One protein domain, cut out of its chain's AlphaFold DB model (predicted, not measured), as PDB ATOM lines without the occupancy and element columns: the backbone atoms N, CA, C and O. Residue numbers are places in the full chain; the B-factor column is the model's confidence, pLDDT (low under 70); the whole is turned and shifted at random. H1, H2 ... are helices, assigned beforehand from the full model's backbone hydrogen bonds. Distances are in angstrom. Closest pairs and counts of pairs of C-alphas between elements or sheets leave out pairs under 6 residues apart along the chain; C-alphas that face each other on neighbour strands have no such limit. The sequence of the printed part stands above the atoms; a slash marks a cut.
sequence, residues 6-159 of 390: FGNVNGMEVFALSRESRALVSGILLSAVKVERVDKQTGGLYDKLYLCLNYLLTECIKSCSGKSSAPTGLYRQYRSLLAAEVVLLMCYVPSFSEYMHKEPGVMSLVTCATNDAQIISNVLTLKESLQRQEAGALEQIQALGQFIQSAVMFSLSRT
ATOM      1  N   PHE A   6       7.599  -0.161  -1.553       50.91
ATOM      2  CA  PHE A   6       7.263   0.689  -0.409       50.91
ATOM      3  C   PHE A   6       8.444   1.635  -0.157       50.91
ATOM      4  O   PHE A   6       9.428   1.278   0.495       50.91
ATOM      5  N   GLY A   7       8.379   2.841  -0.728       64.06
ATOM      6  CA  GLY A   7       9.519   3.763  -0.751       64.06
ATOM      7  C   GLY A   7      10.717   3.136  -1.474       64.06
ATOM      8  O   GLY A   7      10.585   2.670  -2.605       64.06
ATOM      9  N   ASN A   8      11.869   3.081  -0.800       56.78
ATOM     10  CA  ASN A   8      13.085   2.443  -1.321       56.78
ATOM     11  C   ASN A   8      13.145   0.921  -1.090       56.78
ATOM     12  O   ASN A   8      14.097   0.288  -1.539       56.78
ATOM     13  N   VAL A   9      12.169   0.323  -0.396       55.69
ATOM     14  CA  VAL A   9      12.151  -1.118  -0.100       55.69
ATOM     15  C   VAL A   9      11.277  -1.847  -1.115       55.69
ATOM     16  O   VAL A   9      10.120  -1.488  -1.339       55.69
ATOM     17  N   ASN A  10      11.824  -2.898  -1.720       63.72
ATOM     18  CA  ASN A  10      11.089  -3.789  -2.607       63.72
ATOM     19  C   ASN A  10      10.088  -4.621  -1.785       63.72
ATOM     20  O   ASN A  10      10.473  -5.346  -0.866       63.72
ATOM     21  N   GLY A  11       8.795  -4.524  -2.103       59.06
ATOM     22  CA  GLY A  11       7.728  -5.154  -1.315       59.06
ATOM     23  C   GLY A  11       7.878  -6.676  -1.210       59.06
ATOM     24  O   GLY A  11       7.546  -7.266  -0.182       59.06
ATOM     25  N   MET A  12       8.454  -7.306  -2.237       60.81
ATOM     26  CA  MET A  12       8.684  -8.753  -2.293       60.81
ATOM     27  C   MET A  12       9.777  -9.239  -1.330       60.81
ATOM     28  O   MET A  12       9.683 -10.351  -0.811       60.81
ATOM     29  N   GLU A  13      10.775  -8.410  -1.017       63.91
ATOM     30  CA  GLU A  13      11.856  -8.774  -0.088       63.91
ATOM     31  C   GLU A  13      11.332  -8.941   1.345       63.91
ATOM     32  O   GLU A  13      11.771  -9.834   2.068       63.91
ATOM     33  N   VAL A  14      10.300  -8.179   1.728       60.34
ATOM     34  CA  VAL A  14       9.611  -8.329   3.022       60.34
ATOM     35  C   VAL A  14       8.940  -9.705   3.145       60.34
ATOM     36  O   VAL A  14       8.911 -10.282   4.234       60.34
ATOM     37  N   PHE A  15       8.451 -10.281   2.042       63.06
ATOM     38  CA  PHE A  15       7.892 -11.639   2.029       63.06
ATOM     39  C   PHE A  15       8.967 -12.736   2.043       63.06
ATOM     40  O   PHE A  15       8.708 -13.818   2.578       63.06
ATOM     41  N   ALA A  16      10.169 -12.450   1.529       69.25
ATOM     42  CA  ALA A  16      11.329 -13.344   1.563       69.25
ATOM     43  C   ALA A  16      11.995 -13.448   2.954       69.25
ATOM     44  O   ALA A  16      12.760 -14.379   3.206       69.25
ATOM     45  N   LEU A  17      11.689 -12.531   3.880       69.00
ATOM     46  CA  LEU A  17      12.198 -12.565   5.252       69.00
ATOM     47  C   LEU A  17      11.807 -13.853   6.006       69.00
ATOM     48  O   LEU A  17      10.738 -14.448   5.805       69.00
ATOM     49  N   SER A  18      12.654 -14.247   6.965       72.75
ATOM     50  CA  SER A  18      12.371 -15.369   7.866       72.75
ATOM     51  C   SER A  18      11.037 -15.170   8.604       72.75
ATOM     52  O   SER A  18      10.554 -14.048   8.788       72.75
ATOM     53  N   ARG A  19      10.406 -16.272   9.022       65.75
ATOM     54  CA  ARG A  19       9.066 -16.263   9.639       65.75
ATOM     55  C   ARG A  19       8.999 -15.365  10.885       65.75
ATOM     56  O   ARG A  19       8.004 -14.677  11.099       65.75
ATOM     57  N   GLU A  20      10.082 -15.342  11.657       65.94
ATOM     58  CA  GLU A  20      10.253 -14.492  12.838       65.94
ATOM     59  C   GLU A  20      10.469 -13.024  12.455       65.94
ATOM     60  O   GLU A  20       9.783 -12.150  12.985       65.94
ATOM     61  N   SER A  21      11.333 -12.742  11.472       66.56
ATOM     62  CA  SER A  21      11.551 -11.382  10.962       66.56
ATOM     63  C   SER A  21      10.272 -10.767  10.386       66.56
ATOM     64  O   SER A  21       9.983  -9.601  10.648       66.56
ATOM     65  N   ARG A  22       9.440 -11.551   9.684       68.44
ATOM     66  CA  ARG A  22       8.113 -11.107   9.219       68.44
ATOM     67  C   ARG A  22       7.175 -10.756  10.370       68.44
ATOM     68  O   ARG A  22       6.485  -9.741  10.291       68.44
ATOM     69  N   ALA A  23       7.172 -11.538  11.451       66.44
ATOM     70  CA  ALA A  23       6.396 -11.217  12.647       66.44
ATOM     71  C   ALA A  23       6.882  -9.911  13.306       66.44
ATOM     72  O   ALA A  23       6.060  -9.082  13.690       66.44
ATOM     73  N   LEU A  24       8.199  -9.688  13.383       65.19
ATOM     74  CA  LEU A  24       8.783  -8.461  13.936       65.19
ATOM     75  C   LEU A  24       8.434  -7.221  13.100       65.19
ATOM     76  O   LEU A  24       7.930  -6.247  13.655       65.19
ATOM     77  N   VAL A  25       8.614  -7.270  11.775       68.69
ATOM     78  CA  VAL A  25       8.235  -6.174  10.860       68.69
ATOM     79  C   VAL A  25       6.737  -5.872  10.964       68.69
ATOM     80  O   VAL A  25       6.347  -4.717  11.117       68.69
ATOM     81  N   SER A  26       5.892  -6.906  10.991       69.62
ATOM     82  CA  SER A  26       4.438  -6.748  11.156       69.62
ATOM     83  C   SER A  26       4.060  -6.141  12.512       69.62
ATOM     84  O   SER A  26       3.117  -5.360  12.596       69.62
ATOM     85  N   GLY A  27       4.805  -6.463  13.575       69.00
ATOM     86  CA  GLY A  27       4.627  -5.880  14.907       69.00
ATOM     87  C   GLY A  27       5.053  -4.413  14.991       69.00
ATOM     88  O   GLY A  27       4.383  -3.623  15.657       69.00
ATOM     89  N   ILE A  28       6.118  -4.030  14.282       68.94
ATOM     90  CA  ILE A  28       6.563  -2.635  14.151       68.94
ATOM     91  C   ILE A  28       5.510  -1.824  13.386       68.94
ATOM     92  O   ILE A  28       5.061  -0.794  13.889       68.94
ATOM     93  N   LEU A  29       5.040  -2.326  12.240       69.50
ATOM     94  CA  LEU A  29       3.979  -1.691  11.450       69.50
ATOM     95  C   LEU A  29       2.677  -1.546  12.252       69.50
ATOM     96  O   LEU A  29       2.087  -0.469  12.274       69.50
ATOM     97  N   LEU A  30       2.255  -2.590  12.976       73.06
ATOM     98  CA  LEU A  30       1.087  -2.516  13.859       73.06
ATOM     99  C   LEU A  30       1.264  -1.469  14.969       73.06
ATOM    100  O   LEU A  30       0.298  -0.810  15.348       73.06
ATOM    101  N   SER A  31       2.480  -1.315  15.496       66.50
ATOM    102  CA  SER A  31       2.783  -0.325  16.535       66.50
ATOM    103  C   SER A  31       2.732   1.102  15.987       66.50
ATOM    104  O   SER A  31       2.135   1.959  16.633       66.50
ATOM    105  N   ALA A  32       3.270   1.342  14.786       66.19
ATOM    106  CA  ALA A  32       3.180   2.631  14.098       66.19
ATOM    107  C   ALA A  32       1.717   3.023  13.828       66.19
ATOM    108  O   ALA A  32       1.261   4.061  14.299       66.19
ATOM    109  N   VAL A  33       0.941   2.126  13.207       69.25
ATOM    110  CA  VAL A  33      -0.490   2.349  12.927       69.25
ATOM    111  C   VAL A  33      -1.309   2.502  14.219       69.25
ATOM    112  O   VAL A  33      -2.304   3.220  14.241       69.25
ATOM    113  N   LYS A  34      -0.900   1.877  15.333       70.75
ATOM    114  CA  LYS A  34      -1.534   2.094  16.644       70.75
ATOM    115  C   LYS A  34      -1.296   3.513  17.175       70.75
ATOM    116  O   LYS A  34      -2.223   4.069  17.753       70.75
ATOM    117  N   VAL A  35      -0.090   4.069  17.023       67.19
ATOM    118  CA  VAL A  35       0.228   5.450  17.438       67.19
ATOM    119  C   VAL A  35      -0.575   6.439  16.592       67.19
ATOM    120  O   VAL A  35      -1.356   7.211  17.133       67.19
ATOM    121  N   GLU A  36      -0.513   6.299  15.272       66.88
ATOM    122  CA  GLU A  36      -1.223   7.150  14.307       66.88
ATOM    123  C   GLU A  36      -2.756   7.137  14.507       66.88
ATOM    124  O   GLU A  36      -3.426   8.168  14.426       66.88
ATOM    125  N   ARG A  37      -3.317   5.978  14.886       66.19
ATOM    126  CA  ARG A  37      -4.724   5.827  15.294       66.19
ATOM    127  C   ARG A  37      -5.060   6.547  16.607       66.19
ATOM    128  O   ARG A  37      -6.181   7.032  16.759       66.19
ATOM    129  N   VAL A  38      -4.138   6.584  17.573       67.25
ATOM    130  CA  VAL A  38      -4.320   7.306  18.849       67.25
ATOM    131  C   VAL A  38      -4.304   8.818  18.624       67.25
ATOM    132  O   VAL A  38      -5.110   9.516  19.239       67.25
ATOM    133  N   ASP A  39      -3.494   9.292  17.677       68.00
ATOM    134  CA  ASP A  39      -3.392  10.706  17.293       68.00
ATOM    135  C   ASP A  39      -4.582  11.204  16.440       68.00
ATOM    136  O   ASP A  39      -4.654  12.378  16.085       68.00
ATOM    137  N   LYS A  40      -5.560  10.327  16.151       62.56
ATOM    138  CA  LYS A  40      -6.850  10.634  15.499       62.56
ATOM    139  C   LYS A  40      -6.748  11.399  14.172       62.56
ATOM    140  O   LYS A  40      -7.659  12.164  13.841       62.56
ATOM    141  N   GLN A  41      -5.705  11.172  13.372       57.41
ATOM    142  CA  GLN A  41      -5.695  11.709  12.011       57.41
ATOM    143  C   GLN A  41      -6.906  11.168  11.233       57.41
ATOM    144  O   GLN A  41      -7.181   9.966  11.214       57.41
ATOM    145  N   THR A  42      -7.694  12.078  10.661       46.91
ATOM    146  CA  THR A  42      -9.054  11.798  10.187       46.91
ATOM    147  C   THR A  42      -9.062  10.946   8.921       46.91
ATOM    148  O   THR A  42      -9.031  11.463   7.808       46.91
ATOM    149  N   GLY A  43      -9.160   9.625   9.089       52.56
ATOM    150  CA  GLY A  43      -9.362   8.681   7.994       52.56
ATOM    151  C   GLY A  43      -9.680   7.268   8.485       52.56
ATOM    152  O   GLY A  43      -8.859   6.628   9.136       52.56
ATOM    153  N   GLY A  44     -10.846   6.727   8.111       53.38
ATOM    154  CA  GLY A  44     -11.277   5.369   8.498       53.38
ATOM    155  C   GLY A  44     -10.413   4.222   7.941       53.38
ATOM    156  O   GLY A  44     -10.632   3.056   8.271       53.38
ATOM    157  N   LEU A  45      -9.416   4.536   7.107       55.16
ATOM    158  CA  LEU A  45      -8.445   3.581   6.580       55.16
ATOM    159  C   LEU A  45      -7.549   2.998   7.687       55.16
ATOM    160  O   LEU A  45      -7.216   1.815   7.629       55.16
ATOM    161  N   TYR A  46      -7.212   3.783   8.719       65.50
ATOM    162  CA  TYR A  46      -6.332   3.342   9.810       65.50
ATOM    163  C   TYR A  46      -6.952   2.238  10.672       65.50
ATOM    164  O   TYR A  46      -6.244   1.316  11.073       65.50
ATOM    165  N   ASP A  47      -8.270   2.257  10.898       64.12
ATOM    166  CA  ASP A  47      -8.971   1.166  11.586       64.12
ATOM    167  C   ASP A  47      -8.899  -0.142  10.784       64.12
ATOM    168  O   ASP A  47      -8.565  -1.195  11.335       64.12
ATOM    169  N   LYS A  48      -9.144  -0.080   9.467       65.25
ATOM    170  CA  LYS A  48      -9.051  -1.241   8.565       65.25
ATOM    171  C   LYS A  48      -7.615  -1.780   8.494       65.25
ATOM    172  O   LYS A  48      -7.403  -2.983   8.633       65.25
ATOM    173  N   LEU A  49      -6.621  -0.898   8.368       67.31
ATOM    174  CA  LEU A  49      -5.200  -1.257   8.338       67.31
ATOM    175  C   LEU A  49      -4.723  -1.864   9.670       67.31
ATOM    176  O   LEU A  49      -4.035  -2.886   9.668       67.31
ATOM    177  N   TYR A  50      -5.136  -1.291  10.804       68.25
ATOM    178  CA  TYR A  50      -4.863  -1.825  12.140       68.25
ATOM    179  C   TYR A  50      -5.422  -3.245  12.302       68.25
ATOM    180  O   TYR A  50      -4.729  -4.132  12.806       68.25
ATOM    181  N   LEU A  51      -6.651  -3.491  11.833       66.75
ATOM    182  CA  LEU A  51      -7.263  -4.821  11.843       66.75
ATOM    183  C   LEU A  51      -6.489  -5.818  10.968       66.75
ATOM    184  O   LEU A  51      -6.181  -6.912  11.445       66.75
ATOM    185  N   CYS A  52      -6.110  -5.434   9.743       68.00
ATOM    186  CA  CYS A  52      -5.286  -6.257   8.849       68.00
ATOM    187  C   CYS A  52      -3.935  -6.635   9.476       68.00
ATOM    188  O   CYS A  52      -3.569  -7.811   9.500       68.00
ATOM    189  N   LEU A  53      -3.202  -5.659  10.021       68.00
ATOM    190  CA  LEU A  53      -1.883  -5.881  10.621       68.00
ATOM    191  C   LEU A  53      -1.962  -6.709  11.910       68.00
ATOM    192  O   LEU A  53      -1.128  -7.585  12.130       68.00
ATOM    193  N   ASN A  54      -2.986  -6.492  12.740       69.00
ATOM    194  CA  ASN A  54      -3.209  -7.270  13.961       69.00
ATOM    195  C   ASN A  54      -3.570  -8.732  13.640       69.00
ATOM    196  O   ASN A  54      -3.081  -9.662  14.290       69.00
ATOM    197  N   TYR A  55      -4.383  -8.945  12.602       66.94
ATOM    198  CA  TYR A  55      -4.698 -10.270  12.075       66.94
ATOM    199  C   TYR A  55      -3.439 -10.985  11.557       66.94
ATOM    200  O   TYR A  55      -3.146 -12.104  11.980       66.94
ATOM    201  N   LEU A  56      -2.658 -10.312  10.705       67.94
ATOM    202  CA  LEU A  56      -1.439 -10.853  10.100       67.94
ATOM    203  C   LEU A  56      -0.376 -11.181  11.159       67.94
ATOM    204  O   LEU A  56       0.164 -12.286  11.159       67.94
ATOM    205  N   LEU A  57      -0.145 -10.287  12.126       68.44
ATOM    206  CA  LEU A  57       0.750 -10.536  13.259       68.44
ATOM    207  C   LEU A  57       0.293 -11.744  14.092       68.44
ATOM    208  O   LEU A  57       1.111 -12.589  14.457       68.44
ATOM    209  N   THR A  58      -1.010 -11.854  14.368       66.75
ATOM    210  CA  THR A  58      -1.578 -12.991  15.109       66.75
ATOM    211  C   THR A  58      -1.344 -14.311  14.371       66.75
ATOM    212  O   THR A  58      -0.949 -15.296  15.000       66.75
ATOM    213  N   GLU A  59      -1.526 -14.334  13.049       66.44
ATOM    214  CA  GLU A  59      -1.252 -15.519  12.234       66.44
ATOM    215  C   GLU A  59       0.234 -15.861  12.175       66.44
ATOM    216  O   GLU A  59       0.574 -17.033  12.344       66.44
ATOM    217  N   CYS A  60       1.126 -14.873  12.034       65.31
ATOM    218  CA  CYS A  60       2.573 -15.078  12.113       65.31
ATOM    219  C   CYS A  60       3.000 -15.664  13.472       65.31
ATOM    220  O   CYS A  60       3.814 -16.585  13.509       65.31
ATOM    221  N   ILE A  61       2.410 -15.209  14.582       66.00
ATOM    222  CA  ILE A  61       2.710 -15.732  15.925       66.00
ATOM    223  C   ILE A  61       2.207 -17.173  16.097       66.00
ATOM    224  O   ILE A  61       2.973 -18.020  16.561       66.00
ATOM    225  N   LYS A  62       0.961 -17.491  15.701       65.31
ATOM    226  CA  LYS A  62       0.461 -18.884  15.721       65.31
ATOM    227  C   LYS A  62       1.380 -19.786  14.905       65.31
ATOM    228  O   LYS A  62       1.853 -20.801  15.414       65.31
ATOM    229  N   SER A  63       1.685 -19.337  13.688       62.38
ATOM    230  CA  SER A  63       2.618 -19.941  12.747       62.38
ATOM    231  C   SER A  63       3.965 -20.292  13.386       62.38
ATOM    232  O   SER A  63       4.364 -21.454  13.336       62.38
ATOM    233  N   CYS A  64       4.655 -19.331  14.007       60.19
ATOM    234  CA  CYS A  64       5.942 -19.580  14.667       60.19
ATOM    235  C   CYS A  64       5.819 -20.471  15.914       60.19
ATOM    236  O   CYS A  64       6.744 -21.209  16.230       60.19
ATOM    237  N   SER A  65       4.687 -20.433  16.624       58.34
ATOM    238  CA  SER A  65       4.512 -21.176  17.881       58.34
ATOM    239  C   SER A  65       4.244 -22.679  17.725       58.34
ATOM    240  O   SER A  65       4.268 -23.395  18.727       58.34
ATOM    241  N   GLY A  66       3.895 -23.146  16.519       54.62
ATOM    242  CA  GLY A  66       3.483 -24.532  16.247       54.62
ATOM    243  C   GLY A  66       2.181 -24.980  16.932       54.62
ATOM    244  O   GLY A  66       1.737 -26.107  16.736       54.62
ATOM    245  N   LYS A  67       1.545 -24.119  17.739       49.59
ATOM    246  CA  LYS A  67       0.360 -24.454  18.532       49.59
ATOM    247  C   LYS A  67      -0.900 -23.948  17.846       49.59
ATOM    248  O   LYS A  67      -1.148 -22.742  17.793       49.59
ATOM    249  N   SER A  68      -1.735 -24.885  17.400       45.34
ATOM    250  CA  SER A  68      -3.105 -24.626  16.946       45.34
ATOM    251  C   SER A  68      -3.992 -24.202  18.126       45.34
ATOM    252  O   SER A  68      -4.785 -24.973  18.656       45.34
ATOM    253  N   SER A  69      -3.830 -22.963  18.599       51.12
ATOM    254  CA  SER A  69      -4.800 -22.364  19.513       51.12
ATOM    255  C   SER A  69      -6.017 -21.929  18.703       51.12
ATOM    256  O   SER A  69      -5.877 -21.072  17.822       51.12
ATOM    257  N   ALA A  70      -7.187 -22.486  19.024       51.22
ATOM    258  CA  ALA A  70      -8.444 -22.144  18.371       51.22
ATOM    259  C   ALA A  70      -8.637 -20.612  18.292       51.22
ATOM    260  O   ALA A  70      -8.321 -19.896  19.253       51.22
ATOM    261  N   PRO A  71      -9.121 -20.081  17.153       54.19
ATOM    262  CA  PRO A  71      -9.338 -18.652  16.994       54.19
ATOM    263  C   PRO A  71     -10.319 -18.133  18.051       54.19
ATOM    264  O   PRO A  71     -11.445 -18.611  18.157       54.19
ATOM    265  N   THR A  72      -9.905 -17.126  18.821       60.03
ATOM    266  CA  THR A  72     -10.790 -16.434  19.771       60.03
ATOM    267  C   THR A  72     -11.993 -15.852  19.017       60.03
ATOM    268  O   THR A  72     -11.815 -15.381  17.896       60.03
ATOM    269  N   GLY A  73     -13.195 -15.821  19.606       60.34
ATOM    270  CA  GLY A  73     -14.415 -15.376  18.899       60.34
ATOM    271  C   GLY A  73     -14.272 -14.023  18.179       60.34
ATOM    272  O   GLY A  73     -14.635 -13.901  17.012       60.34
ATOM    273  N   LEU A  74     -13.605 -13.057  18.823       61.34
ATOM    274  CA  LEU A  74     -13.259 -11.753  18.237       61.34
ATOM    275  C   LEU A  74     -12.373 -11.863  16.980       61.34
ATOM    276  O   LEU A  74     -12.578 -11.146  16.010       61.34
ATOM    277  N   TYR A  75     -11.401 -12.779  16.958       65.12
ATOM    278  CA  TYR A  75     -10.553 -13.012  15.783       65.12
ATOM    279  C   TYR A  75     -11.373 -13.569  14.607       65.12
ATOM    280  O   TYR A  75     -11.114 -13.193  13.466       65.12
ATOM    281  N   ARG A  76     -12.379 -14.427  14.860       67.00
ATOM    282  CA  ARG A  76     -13.287 -14.913  13.803       67.00
ATOM    283  C   ARG A  76     -14.084 -13.751  13.202       67.00
ATOM    284  O   ARG A  76     -14.152 -13.664  11.984       67.00
ATOM    285  N   GLN A  77     -14.583 -12.840  14.043       69.19
ATOM    286  CA  GLN A  77     -15.309 -11.632  13.622       69.19
ATOM    287  C   GLN A  77     -14.431 -10.648  12.830       69.19
ATOM    288  O   GLN A  77     -14.860 -10.124  11.808       69.19
ATOM    289  N   TYR A  78     -13.177 -10.424  13.240       70.31
ATOM    290  CA  TYR A  78     -12.258  -9.583  12.464       70.31
ATOM    291  C   TYR A  78     -11.886 -10.222  11.121       70.31
ATOM    292  O   TYR A  78     -11.846  -9.528  10.108       70.31
ATOM    293  N   ARG A  79     -11.672 -11.545  11.085       73.31
ATOM    294  CA  ARG A  79     -11.416 -12.270   9.834       73.31
ATOM    295  C   ARG A  79     -12.617 -12.202   8.890       73.31
ATOM    296  O   ARG A  79     -12.410 -11.972   7.705       73.31
ATOM    297  N   SER A  80     -13.844 -12.367   9.391       78.94
ATOM    298  CA  SER A  80     -15.053 -12.269   8.564       78.94
ATOM    299  C   SER A  80     -15.306 -10.852   8.064       78.94
ATOM    300  O   SER A  80     -15.679 -10.693   6.911       78.94
ATOM    301  N   LEU A  81     -15.037  -9.817   8.869       77.50
ATOM    302  CA  LEU A  81     -15.209  -8.421   8.454       77.50
ATOM    303  C   LEU A  81     -14.181  -7.987   7.392       77.50
ATOM    304  O   LEU A  81     -14.538  -7.309   6.434       77.50
ATOM    305  N   LEU A  82     -12.924  -8.432   7.507       77.94
ATOM    306  CA  LEU A  82     -11.919  -8.220   6.457       77.94
ATOM    307  C   LEU A  82     -12.225  -9.040   5.195       77.94
ATOM    308  O   LEU A  82     -12.087  -8.528   4.086       77.94
ATOM    309  N   ALA A  83     -12.674 -10.290   5.345       80.75
ATOM    310  CA  ALA A  83     -13.105 -11.109   4.215       80.75
ATOM    311  C   ALA A  83     -14.318 -10.493   3.499       80.75
ATOM    312  O   ALA A  83     -14.337 -10.469   2.274       80.75
ATOM    313  N   ALA A  84     -15.283  -9.947   4.246       81.19
ATOM    314  CA  ALA A  84     -16.435  -9.227   3.713       81.19
ATOM    315  C   ALA A  84     -16.010  -8.037   2.850       81.19
ATOM    316  O   ALA A  84     -16.419  -7.967   1.698       81.19
ATOM    317  N   GLU A  85     -15.139  -7.157   3.350       77.25
ATOM    318  CA  GLU A  85     -14.630  -6.015   2.578       77.25
ATOM    319  C   GLU A  85     -13.955  -6.458   1.264       77.25
ATOM    320  O   GLU A  85     -14.243  -5.912   0.199       77.25
ATOM    321  N   VAL A  86     -13.091  -7.483   1.316       80.75
ATOM    322  CA  VAL A  86     -12.403  -7.998   0.119       80.75
ATOM    323  C   VAL A  86     -13.389  -8.641  -0.857       80.75
ATOM    324  O   VAL A  86     -13.286  -8.401  -2.055       80.75
ATOM    325  N   VAL A  87     -14.359  -9.426  -0.380       83.06
ATOM    326  CA  VAL A  87     -15.377 -10.055  -1.238       83.06
ATOM    327  C   VAL A  87     -16.283  -9.003  -1.875       83.06
ATOM    328  O   VAL A  87     -16.515  -9.078  -3.076       83.06
ATOM    329  N   LEU A  88     -16.720  -7.982  -1.130       80.94
ATOM    330  CA  LEU A  88     -17.496  -6.864  -1.678       80.94
ATOM    331  C   LEU A  88     -16.725  -6.132  -2.786       80.94
ATOM    332  O   LEU A  88     -17.307  -5.846  -3.829       80.94
ATOM    333  N   LEU A  89     -15.420  -5.891  -2.602       79.06
ATOM    334  CA  LEU A  89     -14.560  -5.299  -3.631       79.06
ATOM    335  C   LEU A  89     -14.419  -6.214  -4.862       79.06
ATOM    336  O   LEU A  89     -14.471  -5.747  -5.998       79.06
ATOM    337  N   MET A  90     -14.260  -7.523  -4.648       78.94
ATOM    338  CA  MET A  90     -14.095  -8.509  -5.720       78.94
ATOM    339  C   MET A  90     -15.395  -8.798  -6.483       78.94
ATOM    340  O   MET A  90     -15.327  -9.129  -7.663       78.94
ATOM    341  N   CYS A  91     -16.573  -8.588  -5.883       81.31
ATOM    342  CA  CYS A  91     -17.862  -8.665  -6.581       81.31
ATOM    343  C   CYS A  91     -18.005  -7.646  -7.730       81.31
ATOM    344  O   CYS A  91     -18.853  -7.842  -8.595       81.31
ATOM    345  N   TYR A  92     -17.183  -6.588  -7.778       75.44
ATOM    346  CA  TYR A  92     -17.119  -5.666  -8.921       75.44
ATOM    347  C   TYR A  92     -16.240  -6.176 -10.077       75.44
ATOM    348  O   TYR A  92     -16.234  -5.572 -11.148       75.44
ATOM    349  N   VAL A  93     -15.477  -7.259  -9.887       79.81
ATOM    350  CA  VAL A  93     -14.548  -7.807 -10.886       79.81
ATOM    351  C   VAL A  93     -15.200  -9.009 -11.585       79.81
ATOM    352  O   VAL A  93     -15.335 -10.057 -10.957       79.81
ATOM    353  N   PRO A  94     -15.542  -8.935 -12.889       73.75
ATOM    354  CA  PRO A  94     -16.246 -10.011 -13.602       73.75
ATOM    355  C   PRO A  94     -15.599 -11.397 -13.455       73.75
ATOM    356  O   PRO A  94     -16.275 -12.391 -13.179       73.75
ATOM    357  N   SER A  95     -14.265 -11.448 -13.547       78.12
ATOM    358  CA  SER A  95     -13.462 -12.671 -13.442       78.12
ATOM    359  C   SER A  95     -13.576 -13.377 -12.085       78.12
ATOM    360  O   SER A  95     -13.317 -14.575 -12.006       78.12
ATOM    361  N   PHE A  96     -13.971 -12.676 -11.015       80.69
ATOM    362  CA  PHE A  96     -14.134 -13.266  -9.682       80.69
ATOM    363  C   PHE A  96     -15.112 -14.448  -9.697       80.69
ATOM    364  O   PHE A  96     -14.822 -15.492  -9.110       80.69
ATOM    365  N   SER A  97     -16.210 -14.316 -10.451       75.50
ATOM    366  CA  SER A  97     -17.249 -15.344 -10.614       75.50
ATOM    367  C   SER A  97     -16.729 -16.674 -11.184       75.50
ATOM    368  O   SER A  97     -17.286 -17.735 -10.898       75.50
ATOM    369  N   GLU A  98     -15.637 -16.650 -11.953       79.94
ATOM    370  CA  GLU A  98     -14.977 -17.861 -12.441       79.94
ATOM    371  C   GLU A  98     -14.049 -18.490 -11.403       79.94
ATOM    372  O   GLU A  98     -13.992 -19.715 -11.286       79.94
ATOM    373  N   TYR A  99     -13.309 -17.666 -10.658       80.62
ATOM    374  CA  TYR A  99     -12.345 -18.149  -9.669       80.62
ATOM    375  C   TYR A  99     -13.015 -18.732  -8.421       80.62
ATOM    376  O   TYR A  99     -12.418 -19.595  -7.779       80.62
ATOM    377  N   MET A 100     -14.264 -18.359  -8.115       79.62
ATOM    378  CA  MET A 100     -14.989 -18.873  -6.944       79.62
ATOM    379  C   MET A 100     -15.148 -20.396  -6.889       79.62
ATOM    380  O   MET A 100     -15.325 -20.927  -5.800       79.62
ATOM    381  N   HIS A 101     -15.095 -21.098  -8.025       78.25
ATOM    382  CA  HIS A 101     -15.199 -22.566  -8.072       78.25
ATOM    383  C   HIS A 101     -13.890 -23.251  -8.483       78.25
ATOM    384  O   HIS A 101     -13.764 -24.463  -8.334       78.25
ATOM    385  N   LYS A 102     -12.916 -22.482  -8.987       81.38
ATOM    386  CA  LYS A 102     -11.584 -22.969  -9.372       81.38
ATOM    387  C   LYS A 102     -10.616 -22.957  -8.181       81.38
ATOM    388  O   LYS A 102      -9.831 -23.885  -8.026       81.38
ATOM    389  N   GLU A 103     -10.681 -21.928  -7.332       83.12
ATOM    390  CA  GLU A 103      -9.669 -21.656  -6.306       83.12
ATOM    391  C   GLU A 103     -10.175 -21.900  -4.870       83.12
ATOM    392  O   GLU A 103     -11.057 -21.177  -4.388       83.12
ATOM    393  N   PRO A 104      -9.584 -22.844  -4.106       77.44
ATOM    394  CA  PRO A 104     -10.009 -23.130  -2.733       77.44
ATOM    395  C   PRO A 104      -9.752 -21.962  -1.770       77.44
ATOM    396  O   PRO A 104     -10.473 -21.803  -0.782       77.44
ATOM    397  N   GLY A 105      -8.774 -21.102  -2.075       78.19
ATOM    398  CA  GLY A 105      -8.554 -19.854  -1.343       78.19
ATOM    399  C   GLY A 105      -9.732 -18.883  -1.466       78.19
ATOM    400  O   GLY A 105     -10.129 -18.276  -0.472       78.19
ATOM    401  N   VAL A 106     -10.338 -18.787  -2.657       82.31
ATOM    402  CA  VAL A 106     -11.497 -17.918  -2.915       82.31
ATOM    403  C   VAL A 106     -12.755 -18.492  -2.263       82.31
ATOM    404  O   VAL A 106     -13.467 -17.752  -1.586       82.31
ATOM    405  N   MET A 107     -12.978 -19.809  -2.356       82.38
ATOM    406  CA  MET A 107     -14.067 -20.483  -1.630       82.38
ATOM    407  C   MET A 107     -13.990 -20.212  -0.121       82.38
ATOM    408  O   MET A 107     -14.956 -19.747   0.483       82.38
ATOM    409  N   SER A 108     -12.813 -20.419   0.485       83.19
ATOM    410  CA  SER A 108     -12.593 -20.153   1.912       83.19
ATOM    411  C   SER A 108     -12.825 -18.683   2.283       83.19
ATOM    412  O   SER A 108     -13.344 -18.401   3.364       83.19
ATOM    413  N   LEU A 109     -12.471 -17.744   1.399       83.69
ATOM    414  CA  LEU A 109     -12.686 -16.314   1.608       83.69
ATOM    415  C   LEU A 109     -14.180 -15.955   1.613       83.69
ATOM    416  O   LEU A 109     -14.629 -15.289   2.544       83.69
ATOM    417  N   VAL A 110     -14.957 -16.440   0.638       85.62
ATOM    418  CA  VAL A 110     -16.404 -16.173   0.541       85.62
ATOM    419  C   VAL A 110     -17.161 -16.817   1.705       85.62
ATOM    420  O   VAL A 110     -17.911 -16.119   2.385       85.62
ATOM    421  N   THR A 111     -16.889 -18.086   2.033       87.06
ATOM    422  CA  THR A 111     -17.430 -18.746   3.241       87.06
ATOM    423  C   THR A 111     -17.064 -17.994   4.526       87.06
ATOM    424  O   THR A 111     -17.860 -17.931   5.461       87.06
ATOM    425  N   CYS A 112     -15.873 -17.390   4.598       84.44
ATOM    426  CA  CYS A 112     -15.471 -16.591   5.755       84.44
ATOM    427  C   CYS A 112     -16.168 -15.219   5.808       84.44
ATOM    428  O   CYS A 112     -16.397 -14.716   6.906       84.44
ATOM    429  N   ALA A 113     -16.501 -14.621   4.662       85.00
ATOM    430  CA  ALA A 113     -17.212 -13.347   4.552       85.00
ATOM    431  C   ALA A 113     -18.703 -13.477   4.913       85.00
ATOM    432  O   ALA A 113     -19.223 -12.713   5.725       85.00
ATOM    433  N   THR A 114     -19.390 -14.475   4.350       84.81
ATOM    434  CA  THR A 114     -20.816 -14.734   4.623       84.81
ATOM    435  C   THR A 114     -21.048 -15.509   5.915       84.81
ATOM    436  O   THR A 114     -22.165 -15.518   6.426       84.81
ATOM    437  N   ASN A 115     -20.011 -16.162   6.453       83.75
ATOM    438  CA  ASN A 115     -20.108 -17.092   7.580       83.75
ATOM    439  C   ASN A 115     -21.125 -18.237   7.332       83.75
ATOM    440  O   ASN A 115     -21.621 -18.847   8.278       83.75
ATOM    441  N   ASP A 116     -21.391 -18.542   6.057       84.75
ATOM    442  CA  ASP A 116     -22.251 -19.627   5.583       84.75
ATOM    443  C   ASP A 116     -21.412 -20.665   4.819       84.75
ATOM    444  O   ASP A 116     -20.704 -20.348   3.861       84.75
ATOM    445  N   ALA A 117     -21.496 -21.923   5.254       84.19
ATOM    446  CA  ALA A 117     -20.801 -23.047   4.635       84.19
ATOM    447  C   ALA A 117     -21.426 -23.483   3.296       84.19
ATOM    448  O   ALA A 117     -20.732 -24.086   2.484       84.19
ATOM    449  N   GLN A 118     -22.706 -23.173   3.058       86.88
ATOM    450  CA  GLN A 118     -23.447 -23.549   1.847       86.88
ATOM    451  C   GLN A 118     -23.479 -22.434   0.787       86.88
ATOM    452  O   GLN A 118     -24.085 -22.591  -0.269       86.88
ATOM    453  N   ILE A 119     -22.792 -21.308   1.009       86.69
ATOM    454  CA  ILE A 119     -22.821 -20.186   0.061       86.69
ATOM    455  C   ILE A 119     -22.313 -20.574  -1.337       86.69
ATOM    456  O   ILE A 119     -22.878 -20.140  -2.336       86.69
ATOM    457  N   ILE A 120     -21.282 -21.423  -1.428       85.88
ATOM    458  CA  ILE A 120     -20.689 -21.827  -2.712       85.88
ATOM    459  C   ILE A 120     -21.630 -22.752  -3.496       85.88
ATOM    460  O   ILE A 120     -21.767 -22.581  -4.706       85.88
ATOM    461  N   SER A 121     -22.318 -23.681  -2.824       86.00
ATOM    462  CA  SER A 121     -23.349 -24.526  -3.442       86.00
ATOM    463  C   SER A 121     -24.562 -23.699  -3.876       86.00
ATOM    464  O   SER A 121     -25.048 -23.891  -4.985       86.00
ATOM    465  N   ASN A 122     -24.985 -22.719  -3.073       88.06
ATOM    466  CA  ASN A 122     -26.079 -21.805  -3.420       88.06
ATOM    467  C   ASN A 122     -25.748 -20.899  -4.626       88.06
ATOM    468  O   ASN A 122     -26.621 -20.595  -5.434       88.06
ATOM    469  N   VAL A 123     -24.485 -20.487  -4.786       86.50
ATOM    470  CA  VAL A 123     -24.022 -19.774  -5.991       86.50
ATOM    471  C   VAL A 123     -23.991 -20.713  -7.203       86.50
ATOM    472  O   VAL A 123     -24.411 -20.299  -8.282       86.50
ATOM    473  N   LEU A 124     -23.536 -21.964  -7.055       85.75
ATOM    474  CA  LEU A 124     -23.545 -22.939  -8.156       85.75
ATOM    475  C   LEU A 124     -24.963 -23.202  -8.671       85.75
ATOM    476  O   LEU A 124     -25.192 -23.104  -9.874       85.75
ATOM    477  N   THR A 125     -25.925 -23.458  -7.782       87.88
ATOM    478  CA  THR A 125     -27.322 -23.695  -8.180       87.88
ATOM    479  C   THR A 125     -27.952 -22.460  -8.825       87.88
ATOM    480  O   THR A 125     -28.646 -22.596  -9.832       87.88
ATOM    481  N   LEU A 126     -27.652 -21.254  -8.324       86.06
ATOM    482  CA  LEU A 126     -28.081 -19.996  -8.945       86.06
ATOM    483  C   LEU A 126     -27.472 -19.813 -10.349       86.06
ATOM    484  O   LEU A 126     -28.178 -19.454 -11.293       86.06
ATOM    485  N   LYS A 127     -26.180 -20.119 -10.519       84.75
ATOM    486  CA  LYS A 127     -25.494 -20.071 -11.818       84.75
ATOM    487  C   LYS A 127     -26.109 -21.056 -12.815       84.75
ATOM    488  O   LYS A 127     -26.393 -20.668 -13.945       84.75
ATOM    489  N   GLU A 128     -26.369 -22.293 -12.397       85.94
ATOM    490  CA  GLU A 128     -27.051 -23.292 -13.226       85.94
ATOM    491  C   GLU A 128     -28.478 -22.864 -13.599       85.94
ATOM    492  O   GLU A 128     -28.889 -23.063 -14.741       85.94
ATOM    493  N   SER A 129     -29.236 -22.248 -12.682       85.12
ATOM    494  CA  SER A 129     -30.588 -21.765 -12.998       85.12
ATOM    495  C   SER A 129     -30.584 -20.616 -14.006       85.12
ATOM    496  O   SER A 129     -31.417 -20.602 -14.908       85.12
ATOM    497  N   LEU A 130     -29.616 -19.697 -13.907       84.69
ATOM    498  CA  LEU A 130     -29.479 -18.567 -14.831       84.69
ATOM    499  C   LEU A 130     -29.004 -19.022 -16.221       84.69
ATOM    500  O   LEU A 130     -29.460 -18.492 -17.231       84.69
ATOM    501  N   GLN A 131     -28.156 -20.054 -16.290       83.12
ATOM    502  CA  GLN A 131     -27.774 -20.683 -17.559       83.12
ATOM    503  C   GLN A 131     -28.960 -21.360 -18.263       83.12
ATOM    504  O   GLN A 131     -29.058 -21.285 -19.483       83.12
ATOM    505  N   ARG A 132     -29.896 -21.964 -17.515       83.75
ATOM    506  CA  ARG A 132     -31.138 -22.541 -18.074       83.75
ATOM    507  C   ARG A 132     -32.153 -21.495 -18.552       83.75
ATOM    508  O   ARG A 132     -33.084 -21.862 -19.256       83.75
ATOM    509  N   GLN A 133     -31.992 -20.230 -18.165       80.94
ATOM    510  CA  GLN A 133     -32.837 -19.109 -18.598       80.94
ATOM    511  C   GLN A 133     -32.245 -18.320 -19.780       80.94
ATOM    512  O   GLN A 133     -32.782 -17.275 -20.126       80.94
ATOM    513  N   GLU A 134     -31.136 -18.785 -20.373       76.88
ATOM    514  CA  GLU A 134     -30.394 -18.079 -21.438       76.88
ATOM    515  C   GLU A 134     -29.967 -16.639 -21.066       76.88
ATOM    516  O   GLU A 134     -29.684 -15.815 -21.936       76.88
ATOM    517  N   ALA A 135     -29.865 -16.335 -19.764       73.19
ATOM    518  CA  ALA A 135     -29.502 -15.008 -19.271       73.19
ATOM    519  C   ALA A 135     -28.114 -14.579 -19.777       73.19
ATOM    520  O   ALA A 135     -27.168 -15.376 -19.790       73.19
ATOM    521  N   GLY A 136     -27.963 -13.306 -20.151       78.00
ATOM    522  CA  GLY A 136     -26.711 -12.794 -20.712       78.00
ATOM    523  C   GLY A 136     -25.550 -12.882 -19.714       78.00
ATOM    524  O   GLY A 136     -25.735 -12.686 -18.517       78.00
ATOM    525  N   ALA A 137     -24.319 -13.129 -20.178       77.06
ATOM    526  CA  ALA A 137     -23.168 -13.350 -19.286       77.06
ATOM    527  C   ALA A 137     -22.944 -12.222 -18.250       77.06
ATOM    528  O   ALA A 137     -22.563 -12.490 -17.112       77.06
ATOM    529  N   LEU A 138     -23.223 -10.966 -18.620       77.62
ATOM    530  CA  LEU A 138     -23.140  -9.811 -17.720       77.62
ATOM    531  C   LEU A 138     -24.250  -9.820 -16.653       77.62
ATOM    532  O   LEU A 138     -23.982  -9.537 -15.488       77.62
ATOM    533  N   GLU A 139     -25.466 -10.210 -17.031       82.00
ATOM    534  CA  GLU A 139     -26.617 -10.362 -16.136       82.00
ATOM    535  C   GLU A 139     -26.396 -11.506 -15.135       82.00
ATOM    536  O   GLU A 139     -26.634 -11.332 -13.941       82.00
ATOM    537  N   GLN A 140     -25.815 -12.629 -15.583       80.75
ATOM    538  CA  GLN A 140     -25.390 -13.720 -14.699       80.75
ATOM    539  C   GLN A 140     -24.388 -13.231 -13.643       80.75
ATOM    540  O   GLN A 140     -24.550 -13.497 -12.453       80.75
ATOM    541  N   ILE A 141     -23.362 -12.481 -14.059       81.00
ATOM    542  CA  ILE A 141     -22.340 -11.929 -13.157       81.00
ATOM    543  C   ILE A 141     -22.958 -10.930 -12.170       81.00
ATOM    544  O   ILE A 141     -22.634 -10.969 -10.982       81.00
ATOM    545  N   GLN A 142     -23.876 -10.076 -12.630       83.62
ATOM    546  CA  GLN A 142     -24.562  -9.108 -11.778       83.62
ATOM    547  C   GLN A 142     -25.470  -9.789 -10.744       83.62
ATOM    548  O   GLN A 142     -25.397  -9.444  -9.565       83.62
ATOM    549  N   ALA A 143     -26.273 -10.778 -11.146       83.50
ATOM    550  CA  ALA A 143     -27.146 -11.529 -10.244       83.50
ATOM    551  C   ALA A 143     -26.345 -12.303  -9.180       83.50
ATOM    552  O   ALA A 143     -26.667 -12.243  -7.990       83.50
ATOM    553  N   LEU A 144     -25.250 -12.962  -9.578       84.19
ATOM    554  CA  LEU A 144     -24.332 -13.633  -8.650       84.19
ATOM    555  C   LEU A 144     -23.667 -12.637  -7.685       84.19
ATOM    556  O   LEU A 144     -23.610 -12.889  -6.480       84.19
ATOM    557  N   GLY A 145     -23.207 -11.485  -8.188       83.12
ATOM    558  CA  GLY A 145     -22.614 -10.422  -7.378       83.12
ATOM    559  C   GLY A 145     -23.589  -9.859  -6.340       83.12
ATOM    560  O   GLY A 145     -23.239  -9.769  -5.163       83.12
ATOM    561  N   GLN A 146     -24.825  -9.555  -6.745       86.69
ATOM    562  CA  GLN A 146     -25.890  -9.074  -5.858       86.69
ATOM    563  C   GLN A 146     -26.274 -10.118  -4.798       86.69
ATOM    564  O   GLN A 146     -26.406  -9.773  -3.621       86.69
ATOM    565  N   PHE A 147     -26.380 -11.397  -5.176       88.38
ATOM    566  CA  PHE A 147     -26.634 -12.487  -4.232       88.38
ATOM    567  C   PHE A 147     -25.549 -12.549  -3.145       88.38
ATOM    568  O   PHE A 147     -25.857 -12.476  -1.954       88.38
ATOM    569  N   ILE A 148     -24.269 -12.567  -3.533       86.06
ATOM    570  CA  ILE A 148     -23.142 -12.585  -2.585       86.06
ATOM    571  C   ILE A 148     -23.130 -11.321  -1.714       86.06
ATOM    572  O   ILE A 148     -22.963 -11.422  -0.499       86.06
ATOM    573  N   GLN A 149     -23.348 -10.135  -2.296       86.81
ATOM    574  CA  GLN A 149     -23.424  -8.873  -1.550       86.81
ATOM    575  C   GLN A 149     -24.530  -8.911  -0.487       86.81
ATOM    576  O   GLN A 149     -24.277  -8.565   0.666       86.81
ATOM    577  N   SER A 150     -25.730  -9.392  -0.828       87.06
ATOM    578  CA  SER A 150     -26.835  -9.534   0.130       87.06
ATOM    579  C   SER A 150     -26.519 -10.522   1.261       87.06
ATOM    580  O   SER A 150     -26.761 -10.210   2.429       87.06
ATOM    581  N   ALA A 151     -25.881 -11.659   0.953       86.12
ATOM    582  CA  ALA A 151     -25.439 -12.634   1.948       86.12
ATOM    583  C   ALA A 151     -24.357 -12.063   2.888       86.12
ATOM    584  O   ALA A 151     -24.400 -12.286   4.099       86.12
ATOM    585  N   VAL A 152     -23.417 -11.271   2.359       85.00
ATOM    586  CA  VAL A 152     -22.407 -10.564   3.163       85.00
ATOM    587  C   VAL A 152     -23.059  -9.505   4.059       85.00
ATOM    588  O   VAL A 152     -22.780  -9.472   5.257       85.00
ATOM    589  N   MET A 153     -23.977  -8.689   3.534       84.31
ATOM    590  CA  MET A 153     -24.688  -7.668   4.319       84.31
ATOM    591  C   MET A 153     -25.554  -8.279   5.432       84.31
ATOM    592  O   MET A 153     -25.612  -7.739   6.536       84.31
ATOM    593  N   PHE A 154     -26.166  -9.438   5.182       83.88
ATOM    594  CA  PHE A 154     -26.912 -10.214   6.177       83.88
ATOM    595  C   PHE A 154     -26.009 -10.830   7.263       83.88
ATOM    596  O   PHE A 154     -26.396 -10.921   8.429       83.88
ATOM    597  N   SER A 155     -24.784 -11.221   6.907       81.06
ATOM    598  CA  SER A 155     -23.766 -11.684   7.863       81.06
ATOM    599  C   SER A 155     -23.244 -10.535   8.742       81.06
ATOM    600  O   SER A 155     -23.105 -10.670   9.964       81.06
ATOM    601  N   LEU A 156     -23.025  -9.362   8.138       77.19
ATOM    602  CA  LEU A 156     -22.602  -8.148   8.837       77.19
ATOM    603  C   LEU A 156     -23.678  -7.636   9.805       77.19
ATOM    604  O   LEU A 156     -23.346  -7.332  10.948       77.19
ATOM    605  N   SER A 157     -24.958  -7.612   9.418       73.75
ATOM    606  CA  SER A 157     -26.050  -7.174  10.307       73.75
ATOM    607  C   SER A 157     -26.304  -8.124  11.486       73.75
ATOM    608  O   SER A 157     -26.747  -7.688  12.548       73.75
ATOM    609  N   ARG A 158     -25.962  -9.411  11.341       70.31
ATOM    610  CA  ARG A 158     -25.951 -10.405  12.429       70.31
ATOM    611  C   ARG A 158     -24.721 -10.319  13.336       70.31
ATOM    612  O   ARG A 158     -24.705 -10.955  14.389       70.31
ATOM    613  N   THR A 159     -23.692  -9.563  12.958       63.91
ATOM    614  CA  THR A 159     -22.511  -9.369  13.804       63.91
ATOM    615  C   THR A 159     -22.838  -8.322  14.874       63.91
ATOM    616  O   THR A 159     -23.085  -7.167  14.530       63.91
TER     617      THR A 159
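This is residues 6 to 159 of the 390 residues of an uncharacterized protein of Bugula neritina (UniProt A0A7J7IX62). Two helical lobes make this domain: a long hairpin of H2 and H3 at one end, and a larger lobe of H4 to H8, where H6 packs between H4 and H8 and H7 folds back on H8. H4 joins the lobes by packing on H3, and short H1 lies near H2, with residues 7 to 13 sticking out. The printed part has 154 residues with eight named helices, H1 to H8 in chain order, and no named strand; the class is all helix, the packing part aligned, part crossed. The whole is loose, with a radius of gyration of the C-alphas of 18.5 A and spans of 54 by 39 by 35 A.

H8, residues 137 to 157, is 30.4 A long and ends at C-alpha 157 (-26.050, -7.174, 10.307). H3, residues 45 to 65, is 30.1 A; H2, residues 19 to 38, 28.6 A; H4, residues 73 to 90, 25.6 A. H7 is residues 119 to 131, H6 104 to 114, H5 96 to 102, and H1 11 to 16, beginning at C-alpha 11 (7.728, -5.154, -1.315).

H8 and H7 form a hairpin at a shallow tilt of 27 degrees; their closest C-alphas, Leu 130 and Gln 140, are 6.3 A apart. H6 touches H8 at Thr 114 and Val 152, C-alphas 4.7 A apart, and H4 at Ala 84 and Ala 113, 4.3 A. H5 touches H6 only at the corner. With residues 48 to 55 alone, H3 touches H4, at a steep tilt of 58 degrees; the closest C-alphas, Leu 51 and Tyr 78, are 6.9 A apart. H2 and H3 form a hairpin, closest at C-alphas Ala 23 and Cys 60, 5.5 A. H1 is close to H2 but not clearly touching. Every O i to N i+4 pair is within hydrogen-bond range in H2, H3, H4, H6, H7 and H8, against 1 of 2 in H1 and 1 of 3 in H5, where 2 of 4 O i to N i+3 pairs are.

The two farthest C-alphas, Asp 39 and Arg 132, are 55.9 A apart. The printed part has no cut and no long link. The mean pLDDT of the printed part is 73.1; 70 residues are under 70, among them 35 to 77.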